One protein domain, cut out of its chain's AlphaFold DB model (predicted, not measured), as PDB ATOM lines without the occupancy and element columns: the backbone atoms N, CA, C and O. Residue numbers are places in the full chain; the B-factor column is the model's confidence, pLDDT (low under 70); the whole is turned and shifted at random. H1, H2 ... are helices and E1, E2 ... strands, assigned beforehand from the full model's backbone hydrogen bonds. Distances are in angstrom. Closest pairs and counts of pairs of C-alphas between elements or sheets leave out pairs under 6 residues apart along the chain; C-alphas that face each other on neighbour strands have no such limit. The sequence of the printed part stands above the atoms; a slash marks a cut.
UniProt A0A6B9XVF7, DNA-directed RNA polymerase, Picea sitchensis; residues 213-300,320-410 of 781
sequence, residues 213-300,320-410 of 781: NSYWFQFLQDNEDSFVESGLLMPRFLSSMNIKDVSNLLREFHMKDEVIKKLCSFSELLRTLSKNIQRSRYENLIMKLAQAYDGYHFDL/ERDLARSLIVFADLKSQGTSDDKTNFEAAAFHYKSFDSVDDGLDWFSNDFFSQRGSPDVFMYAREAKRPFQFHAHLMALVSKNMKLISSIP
ATOM      1  N   ASN A 213     130.650 184.605 150.842       95.88
ATOM      2  CA  ASN A 213     129.538 184.906 149.954       95.88
ATOM      3  C   ASN A 213     128.360 183.987 150.311       95.88
ATOM      4  O   ASN A 213     128.181 182.944 149.686       95.88
ATOM      5  N   SER A 214     127.591 184.352 151.342       94.88
ATOM      6  CA  SER A 214     126.511 183.521 151.896       94.88
ATOM      7  C   SER A 214     125.464 183.152 150.848       94.88
ATOM      8  O   SER A 214     124.999 182.018 150.813       94.88
ATOM      9  N   TYR A 215     125.139 184.083 149.944       92.62
ATOM     10  CA  TYR A 215     124.181 183.839 148.863       92.62
ATOM     11  C   TYR A 215     124.660 182.721 147.929       92.62
ATOM     12  O   TYR A 215     123.939 181.762 147.665       92.62
ATOM     13  N   TRP A 216     125.912 182.811 147.476       93.81
ATOM     14  CA  TRP A 216     126.520 181.784 146.634       93.81
ATOM     15  C   TRP A 216     126.726 180.457 147.371       93.81
ATOM     16  O   TRP A 216     126.488 179.387 146.815       93.81
ATOM     17  N   PHE A 217     127.155 180.520 148.631       96.44
ATOM     18  CA  PHE A 217     127.356 179.344 149.464       96.44
ATOM     19  C   PHE A 217     126.051 178.564 149.668       96.44
ATOM     20  O   PHE A 217     126.043 177.351 149.462       96.44
ATOM     21  N   GLN A 218     124.950 179.251 149.987       95.06
ATOM     22  CA  GLN A 218     123.635 178.627 150.132       95.06
ATOM     23  C   GLN A 218     123.183 177.988 148.815       95.06
ATOM     24  O   GLN A 218     122.785 176.826 148.800       95.06
ATOM     25  N   PHE A 219     123.353 178.688 147.689       93.19
ATOM     26  CA  PHE A 219     123.031 178.142 146.369       93.19
ATOM     27  C   PHE A 219     123.813 176.853 146.054       93.19
ATOM     28  O   PHE A 219     123.240 175.895 145.531       93.19
ATOM     29  N   LEU A 220     125.107 176.797 146.395       94.25
ATOM     30  CA  LEU A 220     125.926 175.586 146.255       94.25
ATOM     31  C   LEU A 220     125.413 174.424 147.113       94.25
ATOM     32  O   LEU A 220     125.511 173.275 146.687       94.25
ATOM     33  N   GLN A 221     124.915 174.701 148.322       94.75
ATOM     34  CA  GLN A 221     124.369 173.672 149.209       94.75
ATOM     35  C   GLN A 221     123.020 173.151 148.716       94.75
ATOM     36  O   GLN A 221     122.828 171.938 148.679       94.75
ATOM     37  N   ASP A 222     122.128 174.050 148.299       94.69
ATOM     38  CA  ASP A 222     120.772 173.706 147.860       94.69
ATOM     39  C   ASP A 222     120.764 172.924 146.539       94.69
ATOM     40  O   ASP A 222     119.850 172.144 146.287       94.69
ATOM     41  N   ASN A 223     121.798 173.101 145.708       92.81
ATOM     42  CA  ASN A 223     121.904 172.489 144.380       92.81
ATOM     43  C   ASN A 223     123.098 171.530 144.253       92.81
ATOM     44  O   ASN A 223     123.631 171.331 143.156       92.81
ATOM     45  N   GLU A 224     123.567 170.959 145.364       92.38
ATOM     46  CA  GLU A 224     124.767 170.116 145.377       92.38
ATOM     47  C   GLU A 224     124.694 168.958 144.371       92.38
ATOM     48  O   GLU A 224     125.663 168.723 143.643       92.38
ATOM     49  N   ASP A 225     123.553 168.268 144.295       93.44
ATOM     50  CA  ASP A 225     123.370 167.128 143.395       93.44
ATOM     51  C   ASP A 225     123.571 167.538 141.927       93.44
ATOM     52  O   ASP A 225     124.317 166.881 141.201       93.44
ATOM     53  N   SER A 226     123.054 168.699 141.511       91.62
ATOM     54  CA  SER A 226     123.258 169.242 140.159       91.62
ATOM     55  C   SER A 226     124.724 169.606 139.879       91.62
ATOM     56  O   SER A 226     125.240 169.389 138.776       91.62
ATOM     57  N   PHE A 227     125.458 170.116 140.876       92.25
ATOM     58  CA  PHE A 227     126.902 170.353 140.747       92.25
ATOM     59  C   PHE A 227     127.706 169.047 140.642       92.25
ATOM     60  O   PHE A 227     128.738 169.009 139.962       92.25
ATOM     61  N   VAL A 228     127.251 167.976 141.291       93.62
ATOM     62  CA  VAL A 228     127.857 166.643 141.188       93.62
ATOM     63  C   VAL A 228     127.561 166.012 139.825       93.62
ATOM     64  O   VAL A 228     128.490 165.549 139.161       93.62
ATOM     65  N   GLU A 229     126.311 166.051 139.365       91.81
ATOM     66  CA  GLU A 229     125.883 165.522 138.061       91.81
ATOM     67  C   GLU A 229     126.580 166.227 136.889       91.81
ATOM     68  O   GLU A 229     127.015 165.585 135.929       91.81
ATOM     69  N   SER A 230     126.788 167.542 136.993       88.94
ATOM     70  CA  SER A 230     127.543 168.325 136.005       88.94
ATOM     71  C   SER A 230     129.067 168.111 136.069       88.94
ATOM     72  O   SER A 230     129.791 168.549 135.170       88.94
ATOM     73  N   GLY A 231     129.580 167.421 137.096       89.94
ATOM     74  CA  GLY A 231     131.009 167.140 137.299       89.94
ATOM     75  C   GLY A 231     131.826 168.308 137.873       89.94
ATOM     76  O   GLY A 231     133.067 168.239 137.940       89.94
ATOM     77  N   LEU A 232     131.152 169.382 138.293       91.00
ATOM     78  CA  LEU A 232     131.760 170.549 138.933       91.00
ATOM     79  C   LEU A 232     132.207 170.242 140.366       91.00
ATOM     80  O   LEU A 232     133.305 170.650 140.752       91.00
ATOM     81  N   LEU A 233     131.436 169.449 141.110       93.94
ATOM     82  CA  LEU A 233     131.815 168.909 142.418       93.94
ATOM     83  C   LEU A 233     131.996 167.391 142.359       93.94
ATOM     84  O   LEU A 233     131.392 166.694 141.546       93.94
ATOM     85  N   MET A 234     132.858 166.857 143.219       94.69
ATOM     86  CA  MET A 234     132.921 165.420 143.462       94.69
ATOM     87  C   MET A 234     131.895 165.015 144.527       94.69
ATOM     88  O   MET A 234     131.731 165.733 145.515       94.69
ATOM     89  N   PRO A 235     131.293 163.817 144.421       94.38
ATOM     90  CA  PRO A 235     130.399 163.311 145.454       94.38
ATOM     91  C   PRO A 235     131.041 163.314 146.853       94.38
ATOM     92  O   PRO A 235     132.174 162.841 147.028       94.38
ATOM     93  N   ARG A 236     130.313 163.789 147.874       90.06
ATOM     94  CA  ARG A 236     130.818 163.892 149.261       90.06
ATOM     95  C   ARG A 236     131.263 162.561 149.854       90.06
ATOM     96  O   ARG A 236     132.239 162.535 150.608       90.06
ATOM     97  N   PHE A 237     130.593 161.462 149.509       90.31
ATOM     98  CA  PHE A 237     130.904 160.134 150.048       90.31
ATOM     99  C   PHE A 237     132.321 159.658 149.680       90.31
ATOM    100  O   PHE A 237     132.908 158.858 150.404       90.31
ATOM    101  N   LEU A 238     132.920 160.188 148.606       90.12
ATOM    102  CA  LEU A 238     134.315 159.900 148.263       90.12
ATOM    103  C   LEU A 238     135.291 160.451 149.312       90.12
ATOM    104  O   LEU A 238     136.373 159.892 149.493       90.12
ATOM    105  N   SER A 239     134.933 161.527 150.019       85.75
ATOM    106  CA  SER A 239     135.837 162.181 150.969       85.75
ATOM    107  C   SER A 239     136.164 161.315 152.192       85.75
ATOM    108  O   SER A 239     137.293 161.375 152.688       85.75
ATOM    109  N   SER A 240     135.222 160.469 152.619       84.69
ATOM    110  CA  SER A 240     135.345 159.557 153.764       84.69
ATOM    111  C   SER A 240     135.936 158.187 153.405       84.69
ATOM    112  O   SER A 240     136.216 157.382 154.291       84.69
ATOM    113  N   MET A 241     136.171 157.898 152.119       84.00
ATOM    114  CA  MET A 241     136.713 156.603 151.701       84.00
ATOM    115  C   MET A 241     138.155 156.392 152.168       84.00
ATOM    116  O   MET A 241     139.019 157.260 152.005       84.00
ATOM    117  N   ASN A 242     138.453 155.188 152.662       80.31
ATOM    118  CA  ASN A 242     139.820 154.749 152.911       80.31
ATOM    119  C   ASN A 242     140.447 154.190 151.622       80.31
ATOM    120  O   ASN A 242     139.932 153.248 151.025       80.31
ATOM    121  N   ILE A 243     141.593 154.750 151.214       77.88
ATOM    122  CA  ILE A 243     142.275 154.400 149.954       77.88
ATOM    123  C   ILE A 243     142.741 152.940 149.925       77.88
ATOM    124  O   ILE A 243     142.759 152.332 148.859       77.88
ATOM    125  N   LYS A 244     143.093 152.356 151.077       75.69
ATOM    126  CA  LYS A 244     143.504 150.951 151.167       75.69
ATOM    127  C   LYS A 244     142.345 150.018 150.820       75.69
ATOM    128  O   LYS A 244     142.515 149.118 150.003       75.69
ATOM    129  N   ASP A 245     141.177 150.277 151.398       82.75
ATOM    130  CA  ASP A 245     140.003 149.416 151.248       82.75
ATOM    131  C   ASP A 245     139.470 149.477 149.814       82.75
ATOM    132  O   ASP A 245     139.291 148.444 149.165       82.75
ATOM    133  N   VAL A 246     139.346 150.685 149.254       85.25
ATOM    134  CA  VAL A 246     138.914 150.845 147.857       85.25
ATOM    135  C   VAL A 246     139.952 150.345 146.853       85.25
ATOM    136  O   VAL A 246     139.577 149.904 145.774       85.25
ATOM    137  N   SER A 247     141.251 150.362 147.182       84.75
ATOM    138  CA  SER A 247     142.294 149.802 146.311       84.75
ATOM    139  C   SER A 247     142.169 148.284 146.169       84.75
ATOM    140  O   SER A 247     142.350 147.761 145.068       84.75
ATOM    141  N   ASN A 248     141.830 147.583 147.256       84.75
ATOM    142  CA  ASN A 248     141.578 146.142 147.225       84.75
ATOM    143  C   ASN A 248     140.338 145.826 146.383       84.75
ATOM    144  O   ASN A 248     140.416 145.012 145.466       84.75
ATOM    145  N   LEU A 249     139.240 146.542 146.625       90.44
ATOM    146  CA  LEU A 249     137.997 146.348 145.883       90.44
ATOM    147  C   LEU A 249     138.162 146.657 144.384       90.44
ATOM    148  O   LEU A 249     137.751 145.875 143.530       90.44
ATOM    149  N   LEU A 250     138.841 147.761 144.051       90.00
ATOM    150  CA  LEU A 250     139.160 148.121 142.667       90.00
ATOM    151  C   LEU A 250     139.987 147.032 141.976       90.00
ATOM    152  O   LEU A 250     139.802 146.785 140.788       90.00
ATOM    153  N   ARG A 251     140.899 146.378 142.705       89.38
ATOM    154  CA  ARG A 251     141.708 145.284 142.162       89.38
ATOM    155  C   ARG A 251     140.847 144.077 141.825       89.38
ATOM    156  O   ARG A 251     141.028 143.494 140.763       89.38
ATOM    157  N   GLU A 252     139.923 143.712 142.707       90.56
ATOM    158  CA  GLU A 252     138.993 142.613 142.456       90.56
ATOM    159  C   GLU A 252     138.113 142.889 141.236       90.56
ATOM    160  O   GLU A 252     137.985 142.018 140.378       90.56
ATOM    161  N   PHE A 253     137.561 144.102 141.114       90.44
ATOM    162  CA  PHE A 253     136.770 144.489 139.943       90.44
ATOM    163  C   PHE A 253     137.596 144.500 138.656       90.44
ATOM    164  O   PHE A 253     137.169 143.934 137.656       90.44
ATOM    165  N   HIS A 254     138.806 145.069 138.692       91.06
ATOM    166  CA  HIS A 254     139.714 145.085 137.541       91.06
ATOM    167  C   HIS A 254     140.079 143.676 137.063       91.06
ATOM    168  O   HIS A 254     140.162 143.437 135.864       91.06
ATOM    169  N   MET A 255     140.267 142.731 137.987       89.00
ATOM    170  CA  MET A 255     140.591 141.344 137.641       89.00
ATOM    171  C   MET A 255     139.392 140.557 137.102       89.00
ATOM    172  O   MET A 255     139.604 139.614 136.344       89.00
ATOM    173  N   LYS A 256     138.164 140.920 137.497       93.50
ATOM    174  CA  LYS A 256     136.920 140.276 137.042       93.50
ATOM    175  C   LYS A 256     136.444 140.791 135.680       93.50
ATOM    176  O   LYS A 256     135.801 140.041 134.954       93.50
ATOM    177  N   ASP A 257     136.737 142.044 135.342       90.81
ATOM    178  CA  ASP A 257     136.274 142.678 134.106       90.81
ATOM    179  C   ASP A 257     137.328 142.594 132.988       90.81
ATOM    180  O   ASP A 257     138.279 143.378 132.917       90.81
ATOM    181  N   GLU A 258     137.143 141.634 132.080       88.88
ATOM    182  CA  GLU A 258     138.048 141.403 130.947       88.88
ATOM    183  C   GLU A 258     138.058 142.544 129.912       88.88
ATOM    184  O   GLU A 258     139.014 142.654 129.139       88.88
ATOM    185  N   VAL A 259     137.042 143.412 129.884       92.38
ATOM    186  CA  VAL A 259     137.004 144.577 128.988       92.38
ATOM    187  C   VAL A 259     137.857 145.697 129.577       92.38
ATOM    188  O   VAL A 259     138.799 146.162 128.932       92.38
ATOM    189  N   ILE A 260     137.600 146.082 130.829       87.38
ATOM    190  CA  ILE A 260     138.355 147.138 131.523       87.38
ATOM    191  C   ILE A 260     139.836 146.767 131.617       87.38
ATOM    192  O   ILE A 260     140.700 147.613 131.389       87.38
ATOM    193  N   LYS A 261     140.145 145.498 131.894       85.94
ATOM    194  CA  LYS A 261     141.518 144.987 131.977       85.94
ATOM    195  C   LYS A 261     142.313 145.152 130.681       85.94
ATOM    196  O   LYS A 261     143.526 145.351 130.746       85.94
ATOM    197  N   LYS A 262     141.647 145.101 129.522       88.31
ATOM    198  CA  LYS A 262     142.258 145.364 128.208       88.31
ATOM    199  C   LYS A 262     142.401 146.859 127.910       88.31
ATOM    200  O   LYS A 262     143.310 147.233 127.177       88.31
ATOM    201  N   LEU A 263     141.522 147.698 128.463       88.50
ATOM    202  CA  LEU A 263     141.487 149.140 128.197       88.50
ATOM    203  C   LEU A 263     142.389 149.962 129.124       88.50
ATOM    204  O   LEU A 263     142.940 150.975 128.700       88.50
ATOM    205  N   CYS A 264     142.516 149.576 130.394       86.19
ATOM    206  CA  CYS A 264     143.221 150.354 131.412       86.19
ATOM    207  C   CYS A 264     143.997 149.449 132.372       86.19
ATOM    208  O   CYS A 264     143.522 148.398 132.809       86.19
ATOM    209  N   SER A 265     145.180 149.898 132.790       86.69
ATOM    210  CA  SER A 265     145.922 149.223 133.855       86.69
ATOM    211  C   SER A 265     145.321 149.519 135.236       86.69
ATOM    212  O   SER A 265     144.810 150.612 135.498       86.69
ATOM    213  N   PHE A 266     145.462 148.579 136.178       84.38
ATOM    214  CA  PHE A 266     145.076 148.795 137.581       84.38
ATOM    215  C   PHE A 266     145.722 150.061 138.176       84.38
ATOM    216  O   PHE A 266     145.083 150.802 138.920       84.38
ATOM    217  N   SER A 267     146.984 150.335 137.821       79.81
ATOM    218  CA  SER A 267     147.728 151.510 138.296       79.81
ATOM    219  C   SER A 267     147.096 152.825 137.822       79.81
ATOM    220  O   SER A 267     146.970 153.774 138.598       79.81
ATOM    221  N   GLU A 268     146.634 152.884 136.568       81.31
ATOM    222  CA  GLU A 268     145.947 154.061 136.025       81.31
ATOM    223  C   GLU A 268     144.605 154.305 136.707       81.31
ATOM    224  O   GLU A 268     144.340 155.435 137.123       81.31
ATOM    225  N   LEU A 269     143.801 153.253 136.887       87.12
ATOM    226  CA  LEU A 269     142.513 153.345 137.574       87.12
ATOM    227  C   LEU A 269     142.686 153.785 139.030       87.12
ATOM    228  O   LEU A 269     142.008 154.708 139.483       87.12
ATOM    229  N   LEU A 270     143.639 153.187 139.753       84.81
ATOM    230  CA  LEU A 270     143.917 153.533 141.147       84.81
ATOM    231  C   LEU A 270     144.380 154.988 141.285       84.81
ATOM    232  O   LEU A 270     143.979 155.683 142.222       84.81
ATOM    233  N   ARG A 271     145.196 155.470 140.342       82.88
ATOM    234  CA  ARG A 271     145.631 156.870 140.289       82.88
ATOM    235  C   ARG A 271     144.449 157.814 140.064       82.88
ATOM    236  O   ARG A 271     144.375 158.843 140.732       82.88
ATOM    237  N   THR A 272     143.535 157.486 139.154       87.62
ATOM    238  CA  THR A 272     142.324 158.286 138.903       87.62
ATOM    239  C   THR A 272     141.412 158.312 140.129       87.62
ATOM    240  O   THR A 272     141.037 159.391 140.583       87.62
ATOM    241  N   LEU A 273     141.140 157.155 140.740       87.75
ATOM    242  CA  LEU A 273     140.343 157.060 141.964       87.75
ATOM    243  C   LEU A 273     140.956 157.875 143.112       87.75
ATOM    244  O   LEU A 273     140.259 158.642 143.774       87.75
ATOM    245  N   SER A 274     142.273 157.770 143.312       83.38
ATOM    246  CA  SER A 274     142.987 158.518 144.355       83.38
ATOM    247  C   SER A 274     142.877 160.032 144.152       83.38
ATOM    248  O   SER A 274     142.642 160.761 145.115       83.38
ATOM    249  N   LYS A 275     142.982 160.507 142.902       85.12
ATOM    250  CA  LYS A 275     142.779 161.924 142.558       85.12
ATOM    251  C   LYS A 275     141.352 162.388 142.853       85.12
ATOM    252  O   LYS A 275     141.186 163.474 143.404       85.12
ATOM    253  N   ASN A 276     140.342 161.581 142.532       90.50
ATOM    254  CA  ASN A 276     138.937 161.928 142.770       90.50
ATOM    255  C   ASN A 276     138.613 161.987 144.270       90.50
ATOM    256  O   ASN A 276     138.019 162.961 144.727       90.50
ATOM    257  N   ILE A 277     139.082 161.009 145.053       87.19
ATOM    258  CA  ILE A 277     138.967 161.021 146.522       87.19
ATOM    259  C   ILE A 277     139.638 162.272 147.099       87.19
ATOM    260  O   ILE A 277     139.068 162.963 147.941       87.19
ATOM    261  N   GLN A 278     140.844 162.603 146.635       82.56
ATOM    262  CA  GLN A 278     141.578 163.777 147.102       82.56
ATOM    263  C   GLN A 278     140.883 165.094 146.737       82.56
ATOM    264  O   GLN A 278     140.826 165.999 147.569       82.56
ATOM    265  N   ARG A 279     140.325 165.194 145.523       89.12
ATOM    266  CA  ARG A 279     139.507 166.335 145.095       89.12
ATOM    267  C   ARG A 279     138.275 166.489 145.991       89.12
ATOM    268  O   ARG A 279     138.101 167.563 146.554       89.12
ATOM    269  N   SER A 280     137.521 165.410 146.221       91.25
ATOM    270  CA  SER A 280     136.353 165.403 147.119       91.25
ATOM    271  C   SER A 280     136.710 165.822 148.552       91.25
ATOM    272  O   SER A 280     136.011 166.625 149.163       91.25
ATOM    273  N   ARG A 281     137.844 165.354 149.096       87.00
ATOM    274  CA  ARG A 281     138.327 165.778 150.426       87.00
ATOM    275  C   ARG A 281     138.619 167.270 150.503       87.00
ATOM    276  O   ARG A 281     138.291 167.890 151.512       87.00
ATOM    277  N   TYR A 282     139.258 167.826 149.475       87.50
ATOM    278  CA  TYR A 282     139.522 169.259 149.399       87.50
ATOM    279  C   TYR A 282     138.212 170.050 149.315       87.50
ATOM    280  O   TYR A 282     137.999 170.939 150.131       87.50
ATOM    281  N   GLU A 283     137.318 169.695 148.390       91.81
ATOM    282  CA  GLU A 283     136.038 170.388 148.190       91.81
ATOM    283  C   GLU A 283     135.180 170.350 149.462       91.81
ATOM    284  O   GLU A 283     134.737 171.394 149.933       91.81
ATOM    285  N   ASN A 284     135.050 169.182 150.099       90.31
ATOM    286  CA  ASN A 284     134.330 169.034 151.365       90.31
ATOM    287  C   ASN A 284     134.961 169.866 152.498       90.31
ATOM    288  O   ASN A 284     134.251 170.458 153.306       90.31
ATOM    289  N   LEU A 285     136.296 169.946 152.567       88.12
ATOM    290  CA  LEU A 285     136.974 170.804 153.541       88.12
ATOM    291  C   LEU A 285     136.658 172.286 153.300       88.12
ATOM    292  O   LEU A 285     136.363 172.993 154.259       88.12
ATOM    293  N   ILE A 286     136.699 172.747 152.048       91.88
ATOM    294  CA  ILE A 286     136.354 174.130 151.696       91.88
ATOM    295  C   ILE A 286     134.898 174.436 152.055       91.88
ATOM    296  O   ILE A 286     134.658 175.449 152.703       91.88
ATOM    297  N   MET A 287     133.953 173.548 151.732       93.44
ATOM    298  CA  MET A 287     132.537 173.732 152.077       93.44
ATOM    299  C   MET A 287     132.309 173.787 153.593       93.44
ATOM    300  O   MET A 287     131.586 174.656 154.068       93.44
ATOM    301  N   LYS A 288     132.971 172.923 154.376       91.75
ATOM    302  CA  LYS A 288     132.900 172.961 155.848       91.75
ATOM    303  C   LYS A 288     133.506 174.232 156.438       91.75
ATOM    304  O   LYS A 288     132.998 174.744 157.428       91.75
ATOM    305  N   LEU A 289     134.606 174.722 155.862       91.88
ATOM    306  CA  LEU A 289     135.199 175.988 156.285       91.88
ATOM    307  C   LEU A 289     134.269 177.153 155.943       91.88
ATOM    308  O   LEU A 289     134.004 177.959 156.821       91.88
ATOM    309  N   ALA A 290     133.724 177.209 154.728       95.56
ATOM    310  CA  ALA A 290     132.746 178.228 154.361       95.56
ATOM    311  C   ALA A 290     131.546 178.218 155.316       95.56
ATOM    312  O   ALA A 290     131.233 179.253 155.881       95.56
ATOM    313  N   GLN A 291     130.986 177.044 155.623       95.88
ATOM    314  CA  GLN A 291     129.913 176.911 156.613       95.88
ATOM    315  C   GLN A 291     130.299 177.453 157.998       95.88
ATOM    316  O   GLN A 291     129.497 178.099 158.660       95.88
ATOM    317  N   ALA A 292     131.521 177.171 158.461       93.81
ATOM    318  CA  ALA A 292     131.982 177.590 159.782       93.81
ATOM    319  C   ALA A 292     132.253 179.101 159.887       93.81
ATOM    320  O   ALA A 292     132.195 179.644 160.988       93.81
ATOM    321  N   TYR A 293     132.585 179.754 158.769       95.44
ATOM    322  CA  TYR A 293     132.855 181.194 158.689       95.44
ATOM    323  C   TYR A 293     131.671 182.003 158.149       95.44
ATOM    324  O   TYR A 293     131.753 183.229 158.106       95.44
ATOM    325  N   ASP A 294     130.585 181.351 157.738       96.69
ATOM    326  CA  ASP A 294     129.405 182.042 157.238       96.69
ATOM    327  C   ASP A 294     128.792 182.932 158.328       96.69
ATOM    328  O   ASP A 294     128.686 182.541 159.492       96.69
ATOM    329  N   GLY A 295     128.462 184.171 157.962       94.19
ATOM    330  CA  GLY A 295     128.026 185.209 158.902       94.19
ATOM    331  C   GLY A 295     129.133 185.870 159.740       94.19
ATOM    332  O   GLY A 295     128.832 186.795 160.493       94.19
ATOM    333  N   TYR A 296     130.401 185.461 159.609       95.25
ATOM    334  CA  TYR A 296     131.537 186.116 160.270       95.25
ATOM    335  C   TYR A 296     132.333 186.989 159.298       95.25
ATOM    336  O   TYR A 296     132.555 186.623 158.143       95.25
ATOM    337  N   HIS A 297     132.864 188.104 159.804       95.75
ATOM    338  CA  HIS A 297     134.007 188.760 159.173       95.75
ATOM    339  C   HIS A 297     135.283 188.054 159.622       95.75
ATOM    340  O   HIS A 297     135.443 187.711 160.798       95.75
ATOM    341  N   PHE A 298     136.189 187.825 158.683       95.62
ATOM    342  CA  PHE A 298     137.461 187.190 158.954       95.62
ATOM    343  C   PHE A 298     138.613 187.853 158.210       95.62
ATOM    344  O   PHE A 298     138.491 188.322 157.082       95.62
ATOM    345  N   ASP A 299     139.768 187.815 158.850       94.94
ATOM    346  CA  ASP A 299     141.028 188.337 158.363       94.94
ATOM    347  C   ASP A 299     141.995 187.196 158.044       94.94
ATOM    348  O   ASP A 299     141.928 186.089 158.595       94.94
ATOM    349  N   LEU A 300     142.944 187.468 157.150       93.38
ATOM    350  CA  LEU A 300     143.892 186.476 156.650       93.38
ATOM    351  C   LEU A 300     145.328 186.891 156.996       93.38
ATOM    352  O   LEU A 300     145.925 187.660 156.237       93.38
ATOM    353  N   GLU A 320     144.143 179.977 146.495       92.81
ATOM    354  CA  GLU A 320     143.572 178.644 146.292       92.81
ATOM    355  C   GLU A 320     142.752 178.542 145.007       92.81
ATOM    356  O   GLU A 320     142.706 179.444 144.169       92.81
ATOM    357  N   ARG A 321     142.147 177.372 144.810       90.94
ATOM    358  CA  ARG A 321     141.410 177.035 143.592       90.94
ATOM    359  C   ARG A 321     140.110 177.823 143.473       90.94
ATOM    360  O   ARG A 321     139.590 178.359 144.447       90.94
ATOM    361  N   ASP A 322     139.564 177.792 142.264       95.38
ATOM    362  CA  ASP A 322     138.341 178.480 141.843       95.38
ATOM    363  C   ASP A 322     137.184 178.408 142.860       95.38
ATOM    364  O   ASP A 322     136.663 179.449 143.248       95.38
ATOM    365  N   LEU A 323     136.865 177.217 143.390       96.06
ATOM    366  CA  LEU A 323     135.830 177.046 144.423       96.06
ATOM    367  C   LEU A 323     136.089 177.912 145.668       96.06
ATOM    368  O   LEU A 323     135.215 178.666 146.083       96.06
ATOM    369  N   ALA A 324     137.294 177.852 146.243       95.50
ATOM    370  CA  ALA A 324     137.629 178.626 147.440       95.50
ATOM    371  C   ALA A 324     137.590 180.136 147.163       95.50
ATOM    372  O   ALA A 324     137.108 180.897 147.992       95.50
ATOM    373  N   ARG A 325     138.047 180.564 145.980       96.31
ATOM    374  CA  ARG A 325     138.019 181.972 145.552       96.31
ATOM    375  C   ARG A 325     136.600 182.501 145.366       96.31
ATOM    376  O   ARG A 325     136.339 183.635 145.738       96.31
ATOM    377  N   SER A 326     135.697 181.683 144.827       96.31
ATOM    378  CA  SER A 326     134.296 182.067 144.591       96.31
ATOM    379  C   SER A 326     133.501 182.318 145.877       96.31
ATOM    380  O   SER A 326     132.511 183.044 145.865       96.31
ATOM    381  N   LEU A 327     133.934 181.713 146.988       97.56
ATOM    382  CA  LEU A 327     133.255 181.770 148.281       97.56
ATOM    383  C   LEU A 327     133.654 182.981 149.127       97.56
ATOM    384  O   LEU A 327     133.008 183.223 150.139       97.56
ATOM    385  N   ILE A 328     134.705 183.717 148.763       97.06
ATOM    386  CA  ILE A 328     135.258 184.807 149.577       97.06
ATOM    387  C   ILE A 328     134.966 186.138 148.891       97.06
ATOM    388  O   ILE A 328     135.285 186.310 147.718       97.06
ATOM    389  N   VAL A 329     134.417 187.094 149.635       96.12
ATOM    390  CA  VAL A 329     134.189 188.479 149.189       96.12
ATOM    391  C   VAL A 329     134.761 189.463 150.211       96.12
ATOM    392  O   VAL A 329     135.031 189.087 151.356       96.12
ATOM    393  N   PHE A 330     134.987 190.715 149.815       95.50
ATOM    394  CA  PHE A 330     135.432 191.757 150.746       95.50
ATOM    395  C   PHE A 330     134.337 192.072 151.780       95.50
ATOM    396  O   PHE A 330     133.153 192.117 151.447       95.50
ATOM    397  N   ALA A 331     134.722 192.295 153.038       92.94
ATOM    398  CA  ALA A 331     133.803 192.744 154.088       92.94
ATOM    399  C   ALA A 331     133.866 194.271 154.283       92.94
ATOM    400  O   ALA A 331     134.830 194.916 153.870       92.94
ATOM    401  N   ASP A 332     132.836 194.829 154.932       70.69
ATOM    402  CA  ASP A 332     132.793 196.213 155.439       70.69
ATOM    403  C   ASP A 332     133.163 197.312 154.432       70.69
ATOM    404  O   ASP A 332     133.813 198.309 154.761       70.69
ATOM    405  N   LEU A 333     132.725 197.164 153.183       71.75
ATOM    406  CA  LEU A 333     132.907 198.217 152.194       71.75
ATOM    407  C   LEU A 333     132.012 199.408 152.533       71.75
ATOM    408  O   LEU A 333     130.790 199.277 152.646       71.75
ATOM    409  N   LYS A 334     132.631 200.585 152.678       59.94
ATOM    410  CA  LYS A 334     131.902 201.852 152.745       59.94
ATOM    411  C   LYS A 334     131.109 201.968 151.449       59.94
ATOM    412  O   LYS A 334     131.691 202.059 150.376       59.94
ATOM    413  N   SER A 335     129.787 201.917 151.554       49.19
ATOM    414  CA  SER A 335     128.847 202.053 150.443       49.19
ATOM    415  C   SER A 335     128.964 203.452 149.833       49.19
ATOM    416  O   SER A 335     128.204 204.346 150.202       49.19
ATOM    417  N   GLN A 336     129.964 203.687 148.982       43.88
ATOM    418  CA  GLN A 336     130.205 205.006 148.387       43.88
ATOM    419  C   GLN A 336     130.424 204.998 146.873       43.88
ATOM    420  O   GLN A 336     130.612 206.065 146.300       43.88
ATOM    421  N   GLY A 337     130.281 203.855 146.202       49.47
ATOM    422  CA  GLY A 337     130.297 203.794 144.742       49.47
ATOM    423  C   GLY A 337     129.086 203.055 144.190       49.47
ATOM    424  O   GLY A 337     128.800 201.925 144.593       49.47
ATOM    425  N   THR A 338     128.391 203.664 143.231       49.56
ATOM    426  CA  THR A 338     127.632 202.916 142.226       49.56
ATOM    427  C   THR A 338     128.651 202.110 141.428       49.56
ATOM    428  O   THR A 338     129.341 202.661 140.574       49.56
ATOM    429  N   SER A 339     128.816 200.829 141.760       54.31
ATOM    430  CA  SER A 339     129.554 199.904 140.901       54.31
ATOM    431  C   SER A 339     128.942 199.977 139.505       54.31
ATOM    432  O   SER A 339     127.755 199.695 139.365       54.31
ATOM    433  N   ASP A 340     129.729 200.353 138.500       64.62
ATOM    434  CA  ASP A 340     129.285 200.300 137.111       64.62
ATOM    435  C   ASP A 340     129.053 198.826 136.741       64.62
ATOM    436  O   ASP A 340     129.956 197.988 136.877       64.62
ATOM    437  N   ASP A 341     127.831 198.491 136.320       73.56
ATOM    438  CA  ASP A 341     127.464 197.150 135.848       73.56
ATOM    439  C   ASP A 341     128.443 196.679 134.758       73.56
ATOM    440  O   ASP A 341     128.800 195.498 134.710       73.56
ATOM    441  N   LYS A 342     128.995 197.627 133.983       84.50
ATOM    442  CA  LYS A 342     130.034 197.396 132.974       84.50
ATOM    443  C   LYS A 342     131.226 196.603 133.514       84.50
ATOM    444  O   LYS A 342     131.578 195.566 132.959       84.50
ATOM    445  N   THR A 343     131.822 197.039 134.627       86.44
ATOM    446  CA  THR A 343     133.044 196.407 135.168       86.44
ATOM    447  C   THR A 343     132.764 194.971 135.618       86.44
ATOM    448  O   THR A 343     133.585 194.074 135.424       86.44
ATOM    449  N   ASN A 344     131.571 194.713 136.164       85.75
ATOM    450  CA  ASN A 344     131.158 193.360 136.537       85.75
ATOM    451  C   ASN A 344     130.961 192.458 135.317       85.75
ATOM    452  O   ASN A 344     131.350 191.289 135.358       85.75
ATOM    453  N   PHE A 345     130.370 192.984 134.244       88.50
ATOM    454  CA  PHE A 345     130.180 192.250 132.994       88.50
ATOM    455  C   PHE A 345     131.517 191.895 132.345       88.50
ATOM    456  O   PHE A 345     131.705 190.748 131.944       88.50
ATOM    457  N   GLU A 346     132.474 192.828 132.335       90.12
ATOM    458  CA  GLU A 346     133.847 192.570 131.896       90.12
ATOM    459  C   GLU A 346     134.454 191.394 132.682       90.12
ATOM    460  O   GLU A 346     134.866 190.389 132.100       90.12
ATOM    461  N   ALA A 347     134.454 191.455 134.017       89.50
ATOM    462  CA  ALA A 347     135.035 190.395 134.841       89.50
ATOM    463  C   ALA A 347     134.338 189.037 134.657       89.50
ATOM    464  O   ALA A 347     135.009 188.003 134.544       89.50
ATOM    465  N   ALA A 348     133.003 189.030 134.576       90.12
ATOM    466  CA  ALA A 348     132.227 187.827 134.304       90.12
ATOM    467  C   ALA A 348     132.592 187.227 132.936       90.12
ATOM    468  O   ALA A 348     132.817 186.017 132.841       90.12
ATOM    469  N   ALA A 349     132.764 188.053 131.901       92.94
ATOM    470  CA  ALA A 349     133.236 187.603 130.596       92.94
ATOM    471  C   ALA A 349     134.584 186.873 130.716       92.94
ATOM    472  O   ALA A 349     134.714 185.719 130.288       92.94
ATOM    473  N   PHE A 350     135.571 187.490 131.373       94.38
ATOM    474  CA  PHE A 350     136.920 186.924 131.509       94.38
ATOM    475  C   PHE A 350     137.001 185.682 132.415       94.38
ATOM    476  O   PHE A 350     137.925 184.863 132.293       94.38
ATOM    477  N   HIS A 351     136.032 185.487 133.314       94.19
ATOM    478  CA  HIS A 351     135.853 184.221 134.025       94.19
ATOM    479  C   HIS A 351     135.346 183.097 133.111       94.19
ATOM    480  O   HIS A 351     135.704 181.936 133.334       94.19
ATOM    481  N   TYR A 352     134.596 183.420 132.055       93.69
ATOM    482  CA  TYR A 352     134.144 182.452 131.058       93.69
ATOM    483  C   TYR A 352     135.247 182.080 130.064       93.69
ATOM    484  O   TYR A 352     135.593 180.907 129.933       93.69
ATOM    485  N   LYS A 353     135.839 183.059 129.375       93.31
ATOM    486  CA  LYS A 353     136.885 182.842 128.358       93.31
ATOM    487  C   LYS A 353     137.794 184.066 128.229       93.31
ATOM    488  O   LYS A 353     137.555 185.084 128.854       93.31
ATOM    489  N   SER A 354     138.881 183.951 127.471       92.44
ATOM    490  CA  SER A 354     139.735 185.107 127.155       92.44
ATOM    491  C   SER A 354     139.191 185.873 125.940       92.44
ATOM    492  O   SER A 354     138.578 185.249 125.074       92.44
ATOM    493  N   PHE A 355     139.476 187.173 125.864       94.25
ATOM    494  CA  PHE A 355     139.102 188.074 124.764       94.25
ATOM    495  C   PHE A 355     140.307 188.878 124.275       94.25
ATOM    496  O   PHE A 355     141.305 188.985 124.995       94.25
ATOM    497  N   ASP A 356     140.188 189.435 123.069       92.81
ATOM    498  CA  ASP A 356     141.220 190.266 122.444       92.81
ATOM    499  C   ASP A 356     141.205 191.704 122.978       92.81
ATOM    500  O   ASP A 356     142.241 192.360 122.975       92.81
ATOM    501  N   SER A 357     140.073 192.185 123.493       93.75
ATOM    502  CA  SER A 357     139.954 193.458 124.207       93.75
ATOM    503  C   SER A 357     138.958 193.347 125.365       93.75
ATOM    504  O   SER A 357     138.227 192.359 125.489       93.75
ATOM    505  N   VAL A 358     138.951 194.345 126.252       91.88
ATOM    506  CA  VAL A 358     137.954 194.426 127.332       91.88
ATOM    507  C   VAL A 358     136.557 194.701 126.766       91.88
ATOM    508  O   VAL A 358     135.599 194.067 127.208       91.88
ATOM    509  N   ASP A 359     136.461 195.557 125.746       91.50
ATOM    510  CA  ASP A 359     135.198 195.894 125.086       91.50
ATOM    511  C   ASP A 359     134.585 194.672 124.372       91.50
ATOM    512  O   ASP A 359     133.399 194.409 124.545       91.50
ATOM    513  N   ASP A 360     135.388 193.830 123.702       93.31
ATOM    514  CA  ASP A 360     134.892 192.574 123.102       93.31
ATOM    515  C   ASP A 360     134.283 191.631 124.156       93.31
ATOM    516  O   ASP A 360     133.300 190.926 123.905       93.31
ATOM    517  N   GLY A 361     134.887 191.586 125.349       93.31
ATOM    518  CA  GLY A 361     134.384 190.798 126.473       93.31
ATOM    519  C   GLY A 361     133.052 191.324 126.994       93.31
ATOM    520  O   GLY A 361     132.125 190.544 127.230       93.31
ATOM    521  N   LEU A 362     132.949 192.644 127.136       91.25
ATOM    522  CA  LEU A 362     131.731 193.324 127.551       91.25
ATOM    523  C   LEU A 362     130.591 193.117 126.553       91.25
ATOM    524  O   LEU A 362     129.479 192.783 126.971       91.25
ATOM    525  N   ASP A 363     130.862 193.296 125.260       90.75
ATOM    526  CA  ASP A 363     129.877 193.133 124.193       90.75
ATOM    527  C   ASP A 363     129.368 191.695 124.151       90.75
ATOM    528  O   ASP A 363     128.158 191.465 124.143       90.75
ATOM    529  N   TRP A 364     130.276 190.716 124.231       91.12
ATOM    530  CA  TRP A 364     129.900 189.307 124.308       91.12
ATOM    531  C   TRP A 364     129.020 189.014 125.528       91.12
ATOM    532  O   TRP A 364     128.006 188.320 125.418       91.12
ATOM    533  N   PHE A 365     129.378 189.528 126.707       88.56
ATOM    534  CA  PHE A 365     128.598 189.246 127.909       88.56
ATOM    535  C   PHE A 365     127.224 189.916 127.854       88.56
ATOM    536  O   PHE A 365     126.219 189.258 128.109       88.56
ATOM    537  N   SER A 366     127.165 191.192 127.476       83.62
ATOM    538  CA  SER A 366     125.935 191.991 127.483       83.62
ATOM    539  C   SER A 366     124.963 191.581 126.370       83.62
ATOM    540  O   SER A 366     123.763 191.449 126.622       83.62
ATOM    541  N   ASN A 367     125.467 191.342 125.153       78.94
ATOM    542  CA  ASN A 367     124.646 191.174 123.948       78.94
ATOM    543  C   ASN A 367     124.458 189.719 123.497       78.94
ATOM    544  O   ASN A 367     123.437 189.418 122.878       78.94
ATOM    545  N   ASP A 368     125.400 188.821 123.792       72.44
ATOM    546  CA  ASP A 368     125.298 187.417 123.365       72.44
ATOM    547  C   ASP A 368     124.914 186.501 124.523       72.44
ATOM    548  O   ASP A 368     124.072 185.614 124.382       72.44
ATOM    549  N   PHE A 369     125.547 186.687 125.682       76.50
ATOM    550  CA  PHE A 369     125.339 185.801 126.817       76.50
ATOM    551  C   PHE A 369     124.112 186.201 127.644       76.50
ATOM    552  O   PHE A 369     123.223 185.377 127.852       76.50
ATOM    553  N   PHE A 370     124.055 187.448 128.117       71.19
ATOM    554  CA  PHE A 370     123.071 187.891 129.107       71.19
ATOM    555  C   PHE A 370     121.684 188.154 128.499       71.19
ATOM    556  O   PHE A 370     120.677 187.794 129.106       71.19
ATOM    557  N   SER A 371     121.610 188.734 127.294       65.62
ATOM    558  CA  SER A 371     120.341 189.106 126.647       65.62
ATOM    559  C   SER A 371     119.657 187.954 125.893       65.62
ATOM    560  O   SER A 371     118.439 187.806 125.985       65.62
ATOM    561  N   GLN A 372     120.406 187.114 125.163       57.62
ATOM    562  CA  GLN A 372     119.829 186.065 124.304       57.62
ATOM    563  C   GLN A 372     119.465 184.790 125.066       57.62
ATOM    564  O   GLN A 372     118.591 184.041 124.637       57.62
ATOM    565  N   ARG A 373     120.133 184.512 126.190       60.22
ATOM    566  CA  ARG A 373     119.995 183.232 126.900       60.22
ATOM    567  C   ARG A 373     119.037 183.298 128.087       60.22
ATOM    568  O   ARG A 373     119.189 182.500 128.998       60.22
ATOM    569  N   GLY A 374     118.076 184.231 128.084       49.44
ATOM    570  CA  GLY A 374     117.097 184.463 129.156       49.44
ATOM    571  C   GLY A 374     116.682 183.191 129.912       49.44
ATOM    572  O   GLY A 374     116.003 182.331 129.363       49.44
ATOM    573  N   SER A 375     117.118 183.094 131.174       56.22
ATOM    574  CA  SER A 375     116.941 181.949 132.088       56.22
ATOM    575  C   SER A 375     117.358 180.571 131.525       56.22
ATOM    576  O   SER A 375     116.506 179.715 131.271       56.22
ATOM    577  N   PRO A 376     118.661 180.295 131.396       52.38
ATOM    578  CA  PRO A 376     119.173 179.027 130.895       52.38
ATOM    579  C   PRO A 376     119.653 178.118 132.036       52.38
ATOM    580  O   PRO A 376     119.864 178.581 133.154       52.38
ATOM    581  N   ASP A 377     119.878 176.833 131.757       69.19
ATOM    582  CA  ASP A 377     120.534 175.905 132.687       69.19
ATOM    583  C   ASP A 377     121.939 176.429 133.059       69.19
ATOM    584  O   ASP A 377     122.937 176.203 132.366       69.19
ATOM    585  N   VAL A 378     122.002 177.202 134.148       69.50
ATOM    586  CA  VAL A 378     123.193 177.938 134.594       69.50
ATOM    587  C   VAL A 378     124.354 176.978 134.880       69.50
ATOM    588  O   VAL A 378     125.524 177.351 134.746       69.50
ATOM    589  N   PHE A 379     124.054 175.718 135.206       72.81
ATOM    590  CA  PHE A 379     125.053 174.682 135.454       72.81
ATOM    591  C   PHE A 379     125.805 174.298 134.182       72.81
ATOM    592  O   PHE A 379     127.034 174.171 134.220       72.81
ATOM    593  N   MET A 380     125.111 174.170 133.045       76.06
ATOM    594  CA  MET A 380     125.759 173.852 131.769       76.06
ATOM    595  C   MET A 380     126.741 174.945 131.343       76.06
ATOM    596  O   MET A 380     127.866 174.638 130.955       76.06
ATOM    597  N   TYR A 381     126.369 176.218 131.478       77.75
ATOM    598  CA  TYR A 381     127.252 177.320 131.081       77.75
ATOM    599  C   TYR A 381     128.414 177.523 132.040       77.75
ATOM    600  O   TYR A 381     129.547 177.716 131.601       77.75
ATOM    601  N   ALA A 382     128.175 177.417 133.348       82.06
ATOM    602  CA  ALA A 382     129.259 177.478 134.318       82.06
ATOM    603  C   ALA A 382     130.302 176.378 134.067       82.06
ATOM    604  O   ALA A 382     131.493 176.622 134.226       82.06
ATOM    605  N   ARG A 383     129.888 175.187 133.611       87.06
ATOM    606  CA  ARG A 383     130.803 174.086 133.279       87.06
ATOM    607  C   ARG A 383     131.763 174.401 132.129       87.06
ATOM    608  O   ARG A 383     132.890 173.909 132.141       87.06
ATOM    609  N   GLU A 384     131.332 175.188 131.151       88.94
ATOM    610  CA  GLU A 384     132.161 175.583 130.005       88.94
ATOM    611  C   GLU A 384     133.128 176.728 130.329       88.94
ATOM    612  O   GLU A 384     134.110 176.933 129.612       88.94
ATOM    613  N   ALA A 385     132.877 177.459 131.417       92.31
ATOM    614  CA  ALA A 385     133.704 178.579 131.820       92.31
ATOM    615  C   ALA A 385     135.124 178.140 132.218       92.31
ATOM    616  O   ALA A 385     135.364 177.107 132.844       92.31
ATOM    617  N   LYS A 386     136.095 179.006 131.931       93.75
ATOM    618  CA  LYS A 386     137.495 178.887 132.360       93.75
ATOM    619  C   LYS A 386     137.637 178.880 133.888       93.75
ATOM    620  O   LYS A 386     138.571 178.264 134.406       93.75
ATOM    621  N   ARG A 387     136.747 179.581 134.598       95.00
ATOM    622  CA  ARG A 387     136.649 179.664 136.066       95.00
ATOM    623  C   ARG A 387     135.186 179.435 136.502       95.00
ATOM    624  O   ARG A 387     134.499 180.410 136.811       95.00
ATOM    625  N   PRO A 388     134.693 178.180 136.479       94.94
ATOM    626  CA  PRO A 388     133.282 177.842 136.681       94.94
ATOM    627  C   PRO A 388     132.612 178.458 137.908       94.94
ATOM    628  O   PRO A 388     131.540 179.050 137.794       94.94
ATOM    629  N   PHE A 389     133.233 178.342 139.081       95.69
ATOM    630  CA  PHE A 389     132.634 178.780 140.336       95.69
ATOM    631  C   PHE A 389     132.670 180.304 140.471       95.69
ATOM    632  O   PHE A 389     131.674 180.898 140.870       95.69
ATOM    633  N   GLN A 390     133.782 180.961 140.110       94.62
ATOM    634  CA  GLN A 390     133.850 182.430 140.120       94.62
ATOM    635  C   GLN A 390     132.888 183.049 139.094       94.62
ATOM    636  O   GLN A 390     132.236 184.040 139.417       94.62
ATOM    637  N   PHE A 391     132.757 182.454 137.901       93.31
ATOM    638  CA  PHE A 391     131.791 182.880 136.884       93.31
ATOM    639  C   PHE A 391     130.354 182.805 137.406       93.31
ATOM    640  O   PHE A 391     129.618 183.788 137.359       93.31
ATOM    641  N   HIS A 392     129.972 181.647 137.949       91.00
ATOM    642  CA  HIS A 392     128.621 181.415 138.449       91.00
ATOM    643  C   HIS A 392     128.303 182.338 139.638       91.00
ATOM    644  O   HIS A 392     127.240 182.955 139.662       91.00
ATOM    645  N   ALA A 393     129.245 182.519 140.571       91.50
ATOM    646  CA  ALA A 393     129.086 183.442 141.695       91.50
ATOM    647  C   ALA A 393     128.863 184.900 141.242       91.50
ATOM    648  O   ALA A 393     127.994 185.579 141.790       91.50
ATOM    649  N   HIS A 394     129.597 185.370 140.222       89.25
ATOM    650  CA  HIS A 394     129.388 186.703 139.638       89.25
ATOM    651  C   HIS A 394     128.018 186.822 138.971       89.25
ATOM    652  O   HIS A 394     127.283 187.771 139.236       89.25
ATOM    653  N   LEU A 395     127.647 185.844 138.138       86.81
ATOM    654  CA  LEU A 395     126.361 185.840 137.442       86.81
ATOM    655  C   LEU A 395     125.189 185.869 138.431       86.81
ATOM    656  O   LEU A 395     124.251 186.640 138.258       86.81
ATOM    657  N   MET A 396     125.269 185.078 139.500       84.94
ATOM    658  CA  MET A 396     124.276 185.050 140.573       84.94
ATOM    659  C   MET A 396     124.140 186.397 141.281       84.94
ATOM    660  O   MET A 396     123.020 186.857 141.513       84.94
ATOM    661  N   ALA A 397     125.256 187.063 141.578       84.75
ATOM    662  CA  ALA A 397     125.222 188.394 142.168       84.75
ATOM    663  C   ALA A 397     124.546 189.414 141.236       84.75
ATOM    664  O   ALA A 397     123.667 190.149 141.687       84.75
ATOM    665  N   LEU A 398     124.874 189.397 139.939       82.94
ATOM    666  CA  LEU A 398     124.292 190.298 138.937       82.94
ATOM    667  C   LEU A 398     122.792 190.061 138.729       82.94
ATOM    668  O   LEU A 398     122.011 191.010 138.743       82.94
ATOM    669  N   VAL A 399     122.366 188.799 138.612       81.06
ATOM    670  CA  VAL A 399     120.947 188.434 138.464       81.06
ATOM    671  C   VAL A 399     120.144 188.817 139.709       81.06
ATOM    672  O   VAL A 399     119.028 189.317 139.587       81.06
ATOM    673  N   SER A 400     120.717 188.645 140.906       80.12
ATOM    674  CA  SER A 400     120.058 189.024 142.165       80.12
ATOM    675  C   SER A 400     119.894 190.539 142.350       80.12
ATOM    676  O   SER A 400     119.109 190.962 143.197       80.12
ATOM    677  N   LYS A 401     120.652 191.359 141.600       78.56
ATOM    678  CA  LYS A 401     120.752 192.823 141.757       78.56
ATOM    679  C   LYS A 401     121.082 193.277 143.187       78.56
ATOM    680  O   LYS A 401     120.756 194.392 143.600       78.56
ATOM    681  N   ASN A 402     121.738 192.423 143.971       80.81
ATOM    682  CA  ASN A 402     122.148 192.754 145.327       80.81
ATOM    683  C   ASN A 402     123.386 193.661 145.290       80.81
ATOM    684  O   ASN A 402     124.518 193.182 145.252       80.81
ATOM    685  N   MET A 403     123.177 194.978 145.341       80.50
ATOM    686  CA  MET A 403     124.258 195.971 145.235       80.50
ATOM    687  C   MET A 403     125.338 195.839 146.318       80.50
ATOM    688  O   MET A 403     126.514 196.100 146.054       80.50
ATOM    689  N   LYS A 404     124.973 195.401 147.531       82.12
ATOM    690  CA  LYS A 404     125.948 195.142 148.604       82.12
ATOM    691  C   LYS A 404     126.854 193.964 148.244       82.12
ATOM    692  O   LYS A 404     128.057 194.029 148.466       82.12
ATOM    693  N   LEU A 405     126.283 192.905 147.669       84.44
ATOM    694  CA  LEU A 405     127.063 191.774 147.181       84.44
ATOM    695  C   LEU A 405     127.931 192.185 145.987       84.44
ATOM    696  O   LEU A 405     129.133 191.959 146.040       84.44
ATOM    697  N   ILE A 406     127.359 192.847 144.977       86.69
ATOM    698  CA  ILE A 406     128.058 193.293 143.757       86.69
ATOM    699  C   ILE A 406     129.293 194.138 144.100       86.69
ATOM    700  O   ILE A 406     130.391 193.860 143.627       86.69
ATOM    701  N   SER A 407     129.148 195.114 145.000       85.88
ATOM    702  CA  SER A 407     130.270 195.952 145.454       85.88
ATOM    703  C   SER A 407     131.360 195.176 146.204       85.88
ATOM    704  O   SER A 407     132.522 195.577 146.166       85.88
ATOM    705  N   SER A 408     131.015 194.057 146.851       90.38
ATOM    706  CA  SER A 408     131.948 193.209 147.611       90.38
ATOM    707  C   SER A 408     132.739 192.197 146.787       90.38
ATOM    708  O   SER A 408     133.685 191.589 147.302       90.38
ATOM    709  N   ILE A 409     132.366 192.008 145.520       91.00
ATOM    710  CA  ILE A 409     132.966 190.998 144.657       91.00
ATOM    711  C   ILE A 409     134.461 191.291 144.440       91.00
ATOM    712  O   ILE A 409     134.839 192.430 144.154       91.00
ATOM    713  N   PRO A 410     135.330 190.273 144.556       93.25
ATOM    714  CA  PRO A 410     136.748 190.413 144.278       93.25
ATOM    715  C   PRO A 410     137.036 190.357 142.772       93.25
ATOM    716  O   PRO A 410     136.855 189.330 142.118       93.25
TER     717      PRO A 410
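This is residues 213 to 300 and 320 to 410 of the 781 residues of the protein "DNA-directed RNA polymerase" of Picea sitchensis (UniProt A0A6B9XVF7). A long helix, H5, reaches from a helical body to a small head made by H3 and H4. In the body H10 is in the middle, with H6, H7, H9 and H11 packed round it, H8 crossing H7, and H1 near both H10 and H5. The printed part has 179 residues, with eleven named helices and two three-residue strands in the order H1 H2 H3 H4 H5 E1 H6 E2 H7 H8 H9 H10 H11; the class is mostly helix. It is loose, with a radius of gyration of the C-alphas of 20.0 A, and elongated, spanning 64 by 37 by 26 A.

Find C-alpha 266 at (145.076, 148.795, 137.581); from there H5, residues 266 to 293, runs 40.6 A to C-alpha 293 at (132.855, 181.194, 158.689). Before it look for H1 at 214 to 222, H2 at 224 to 229, H3 at 243 to 256, 19.9 A long, and H4 at 258 to 263. After it come E1 at 297 to 299, H6 at 322 to 326, E2 at 328 to 330, H7 at 341 to 352, 16.8 A, H8 at 358 to 370, 16.4 A, H9 at 378 to 384, H10 at 388 to 400, 18.2 A, and H11 at 403 to 408, ending at C-alpha 408, (131.948, 193.209, 147.611).

Start on H5: its residues 266 to 274 touch H3, closest C-alphas His 254 and Phe 266 at 6.5 A, opposite ways. H3 and H4 only just touch, with 3 pairs of C-alphas within 8 A, and only at the corner, closest His 254 and Lys 261, 5.8 A. Residues 283 to 286 of H5 only just touch H6, closest C-alphas Ile 286 and Ala 324, 6.3 A, with 3 pairs within 8 A. H10 is the hub. It touches H6 at Gln 390 and Ser 326, closest C-alphas 4.5 A, and H7 at Phe 391 and His 351, 5.1 A, at a shallow tilt of 26 degrees, opposite ways. H9 and H10 form a helical hairpin, closest C-alphas Ala 382 and Pro 388, 4.7 A; so do H10 and H11, Ala 397 and Ile 406, 5.9 A. H8 touches H7, closest C-alphas Glu 346 and Leu 362, 4.9 A, about perpendicular at 87 degrees; helix packing is part aligned, part crossed. H1 is close to but not clearly touching H10, closest C-alphas Trp 216 and Ala 393, 5.8 A; H2 is likewise to H9, Phe 227 and Phe 379, 7.1 A. E1 and E2 pair with no named strand; C-alphas Phe 330 of E2 and Ser 408 of H11 are 4.9 A apart. Look at the backbones: every O i to N i+4 pair is within hydrogen-bond range in H1, H2, H3, H5, H6, H7, H10 and H11, against 1 of 2 in H4, 7 of 9 in H8 and 2 of 3 in H9.

The two C-alphas farthest apart, Glu 258 and Gln 336, are 66.4 A apart. Residues 301 to 319 are not printed; C-alphas 300 and 320 are 13.0 A apart across the cut. The link H2 to H3 is long, 13 residues. In this model the pLDDT is under 70 at residues 334 to 340 and 371 to 378.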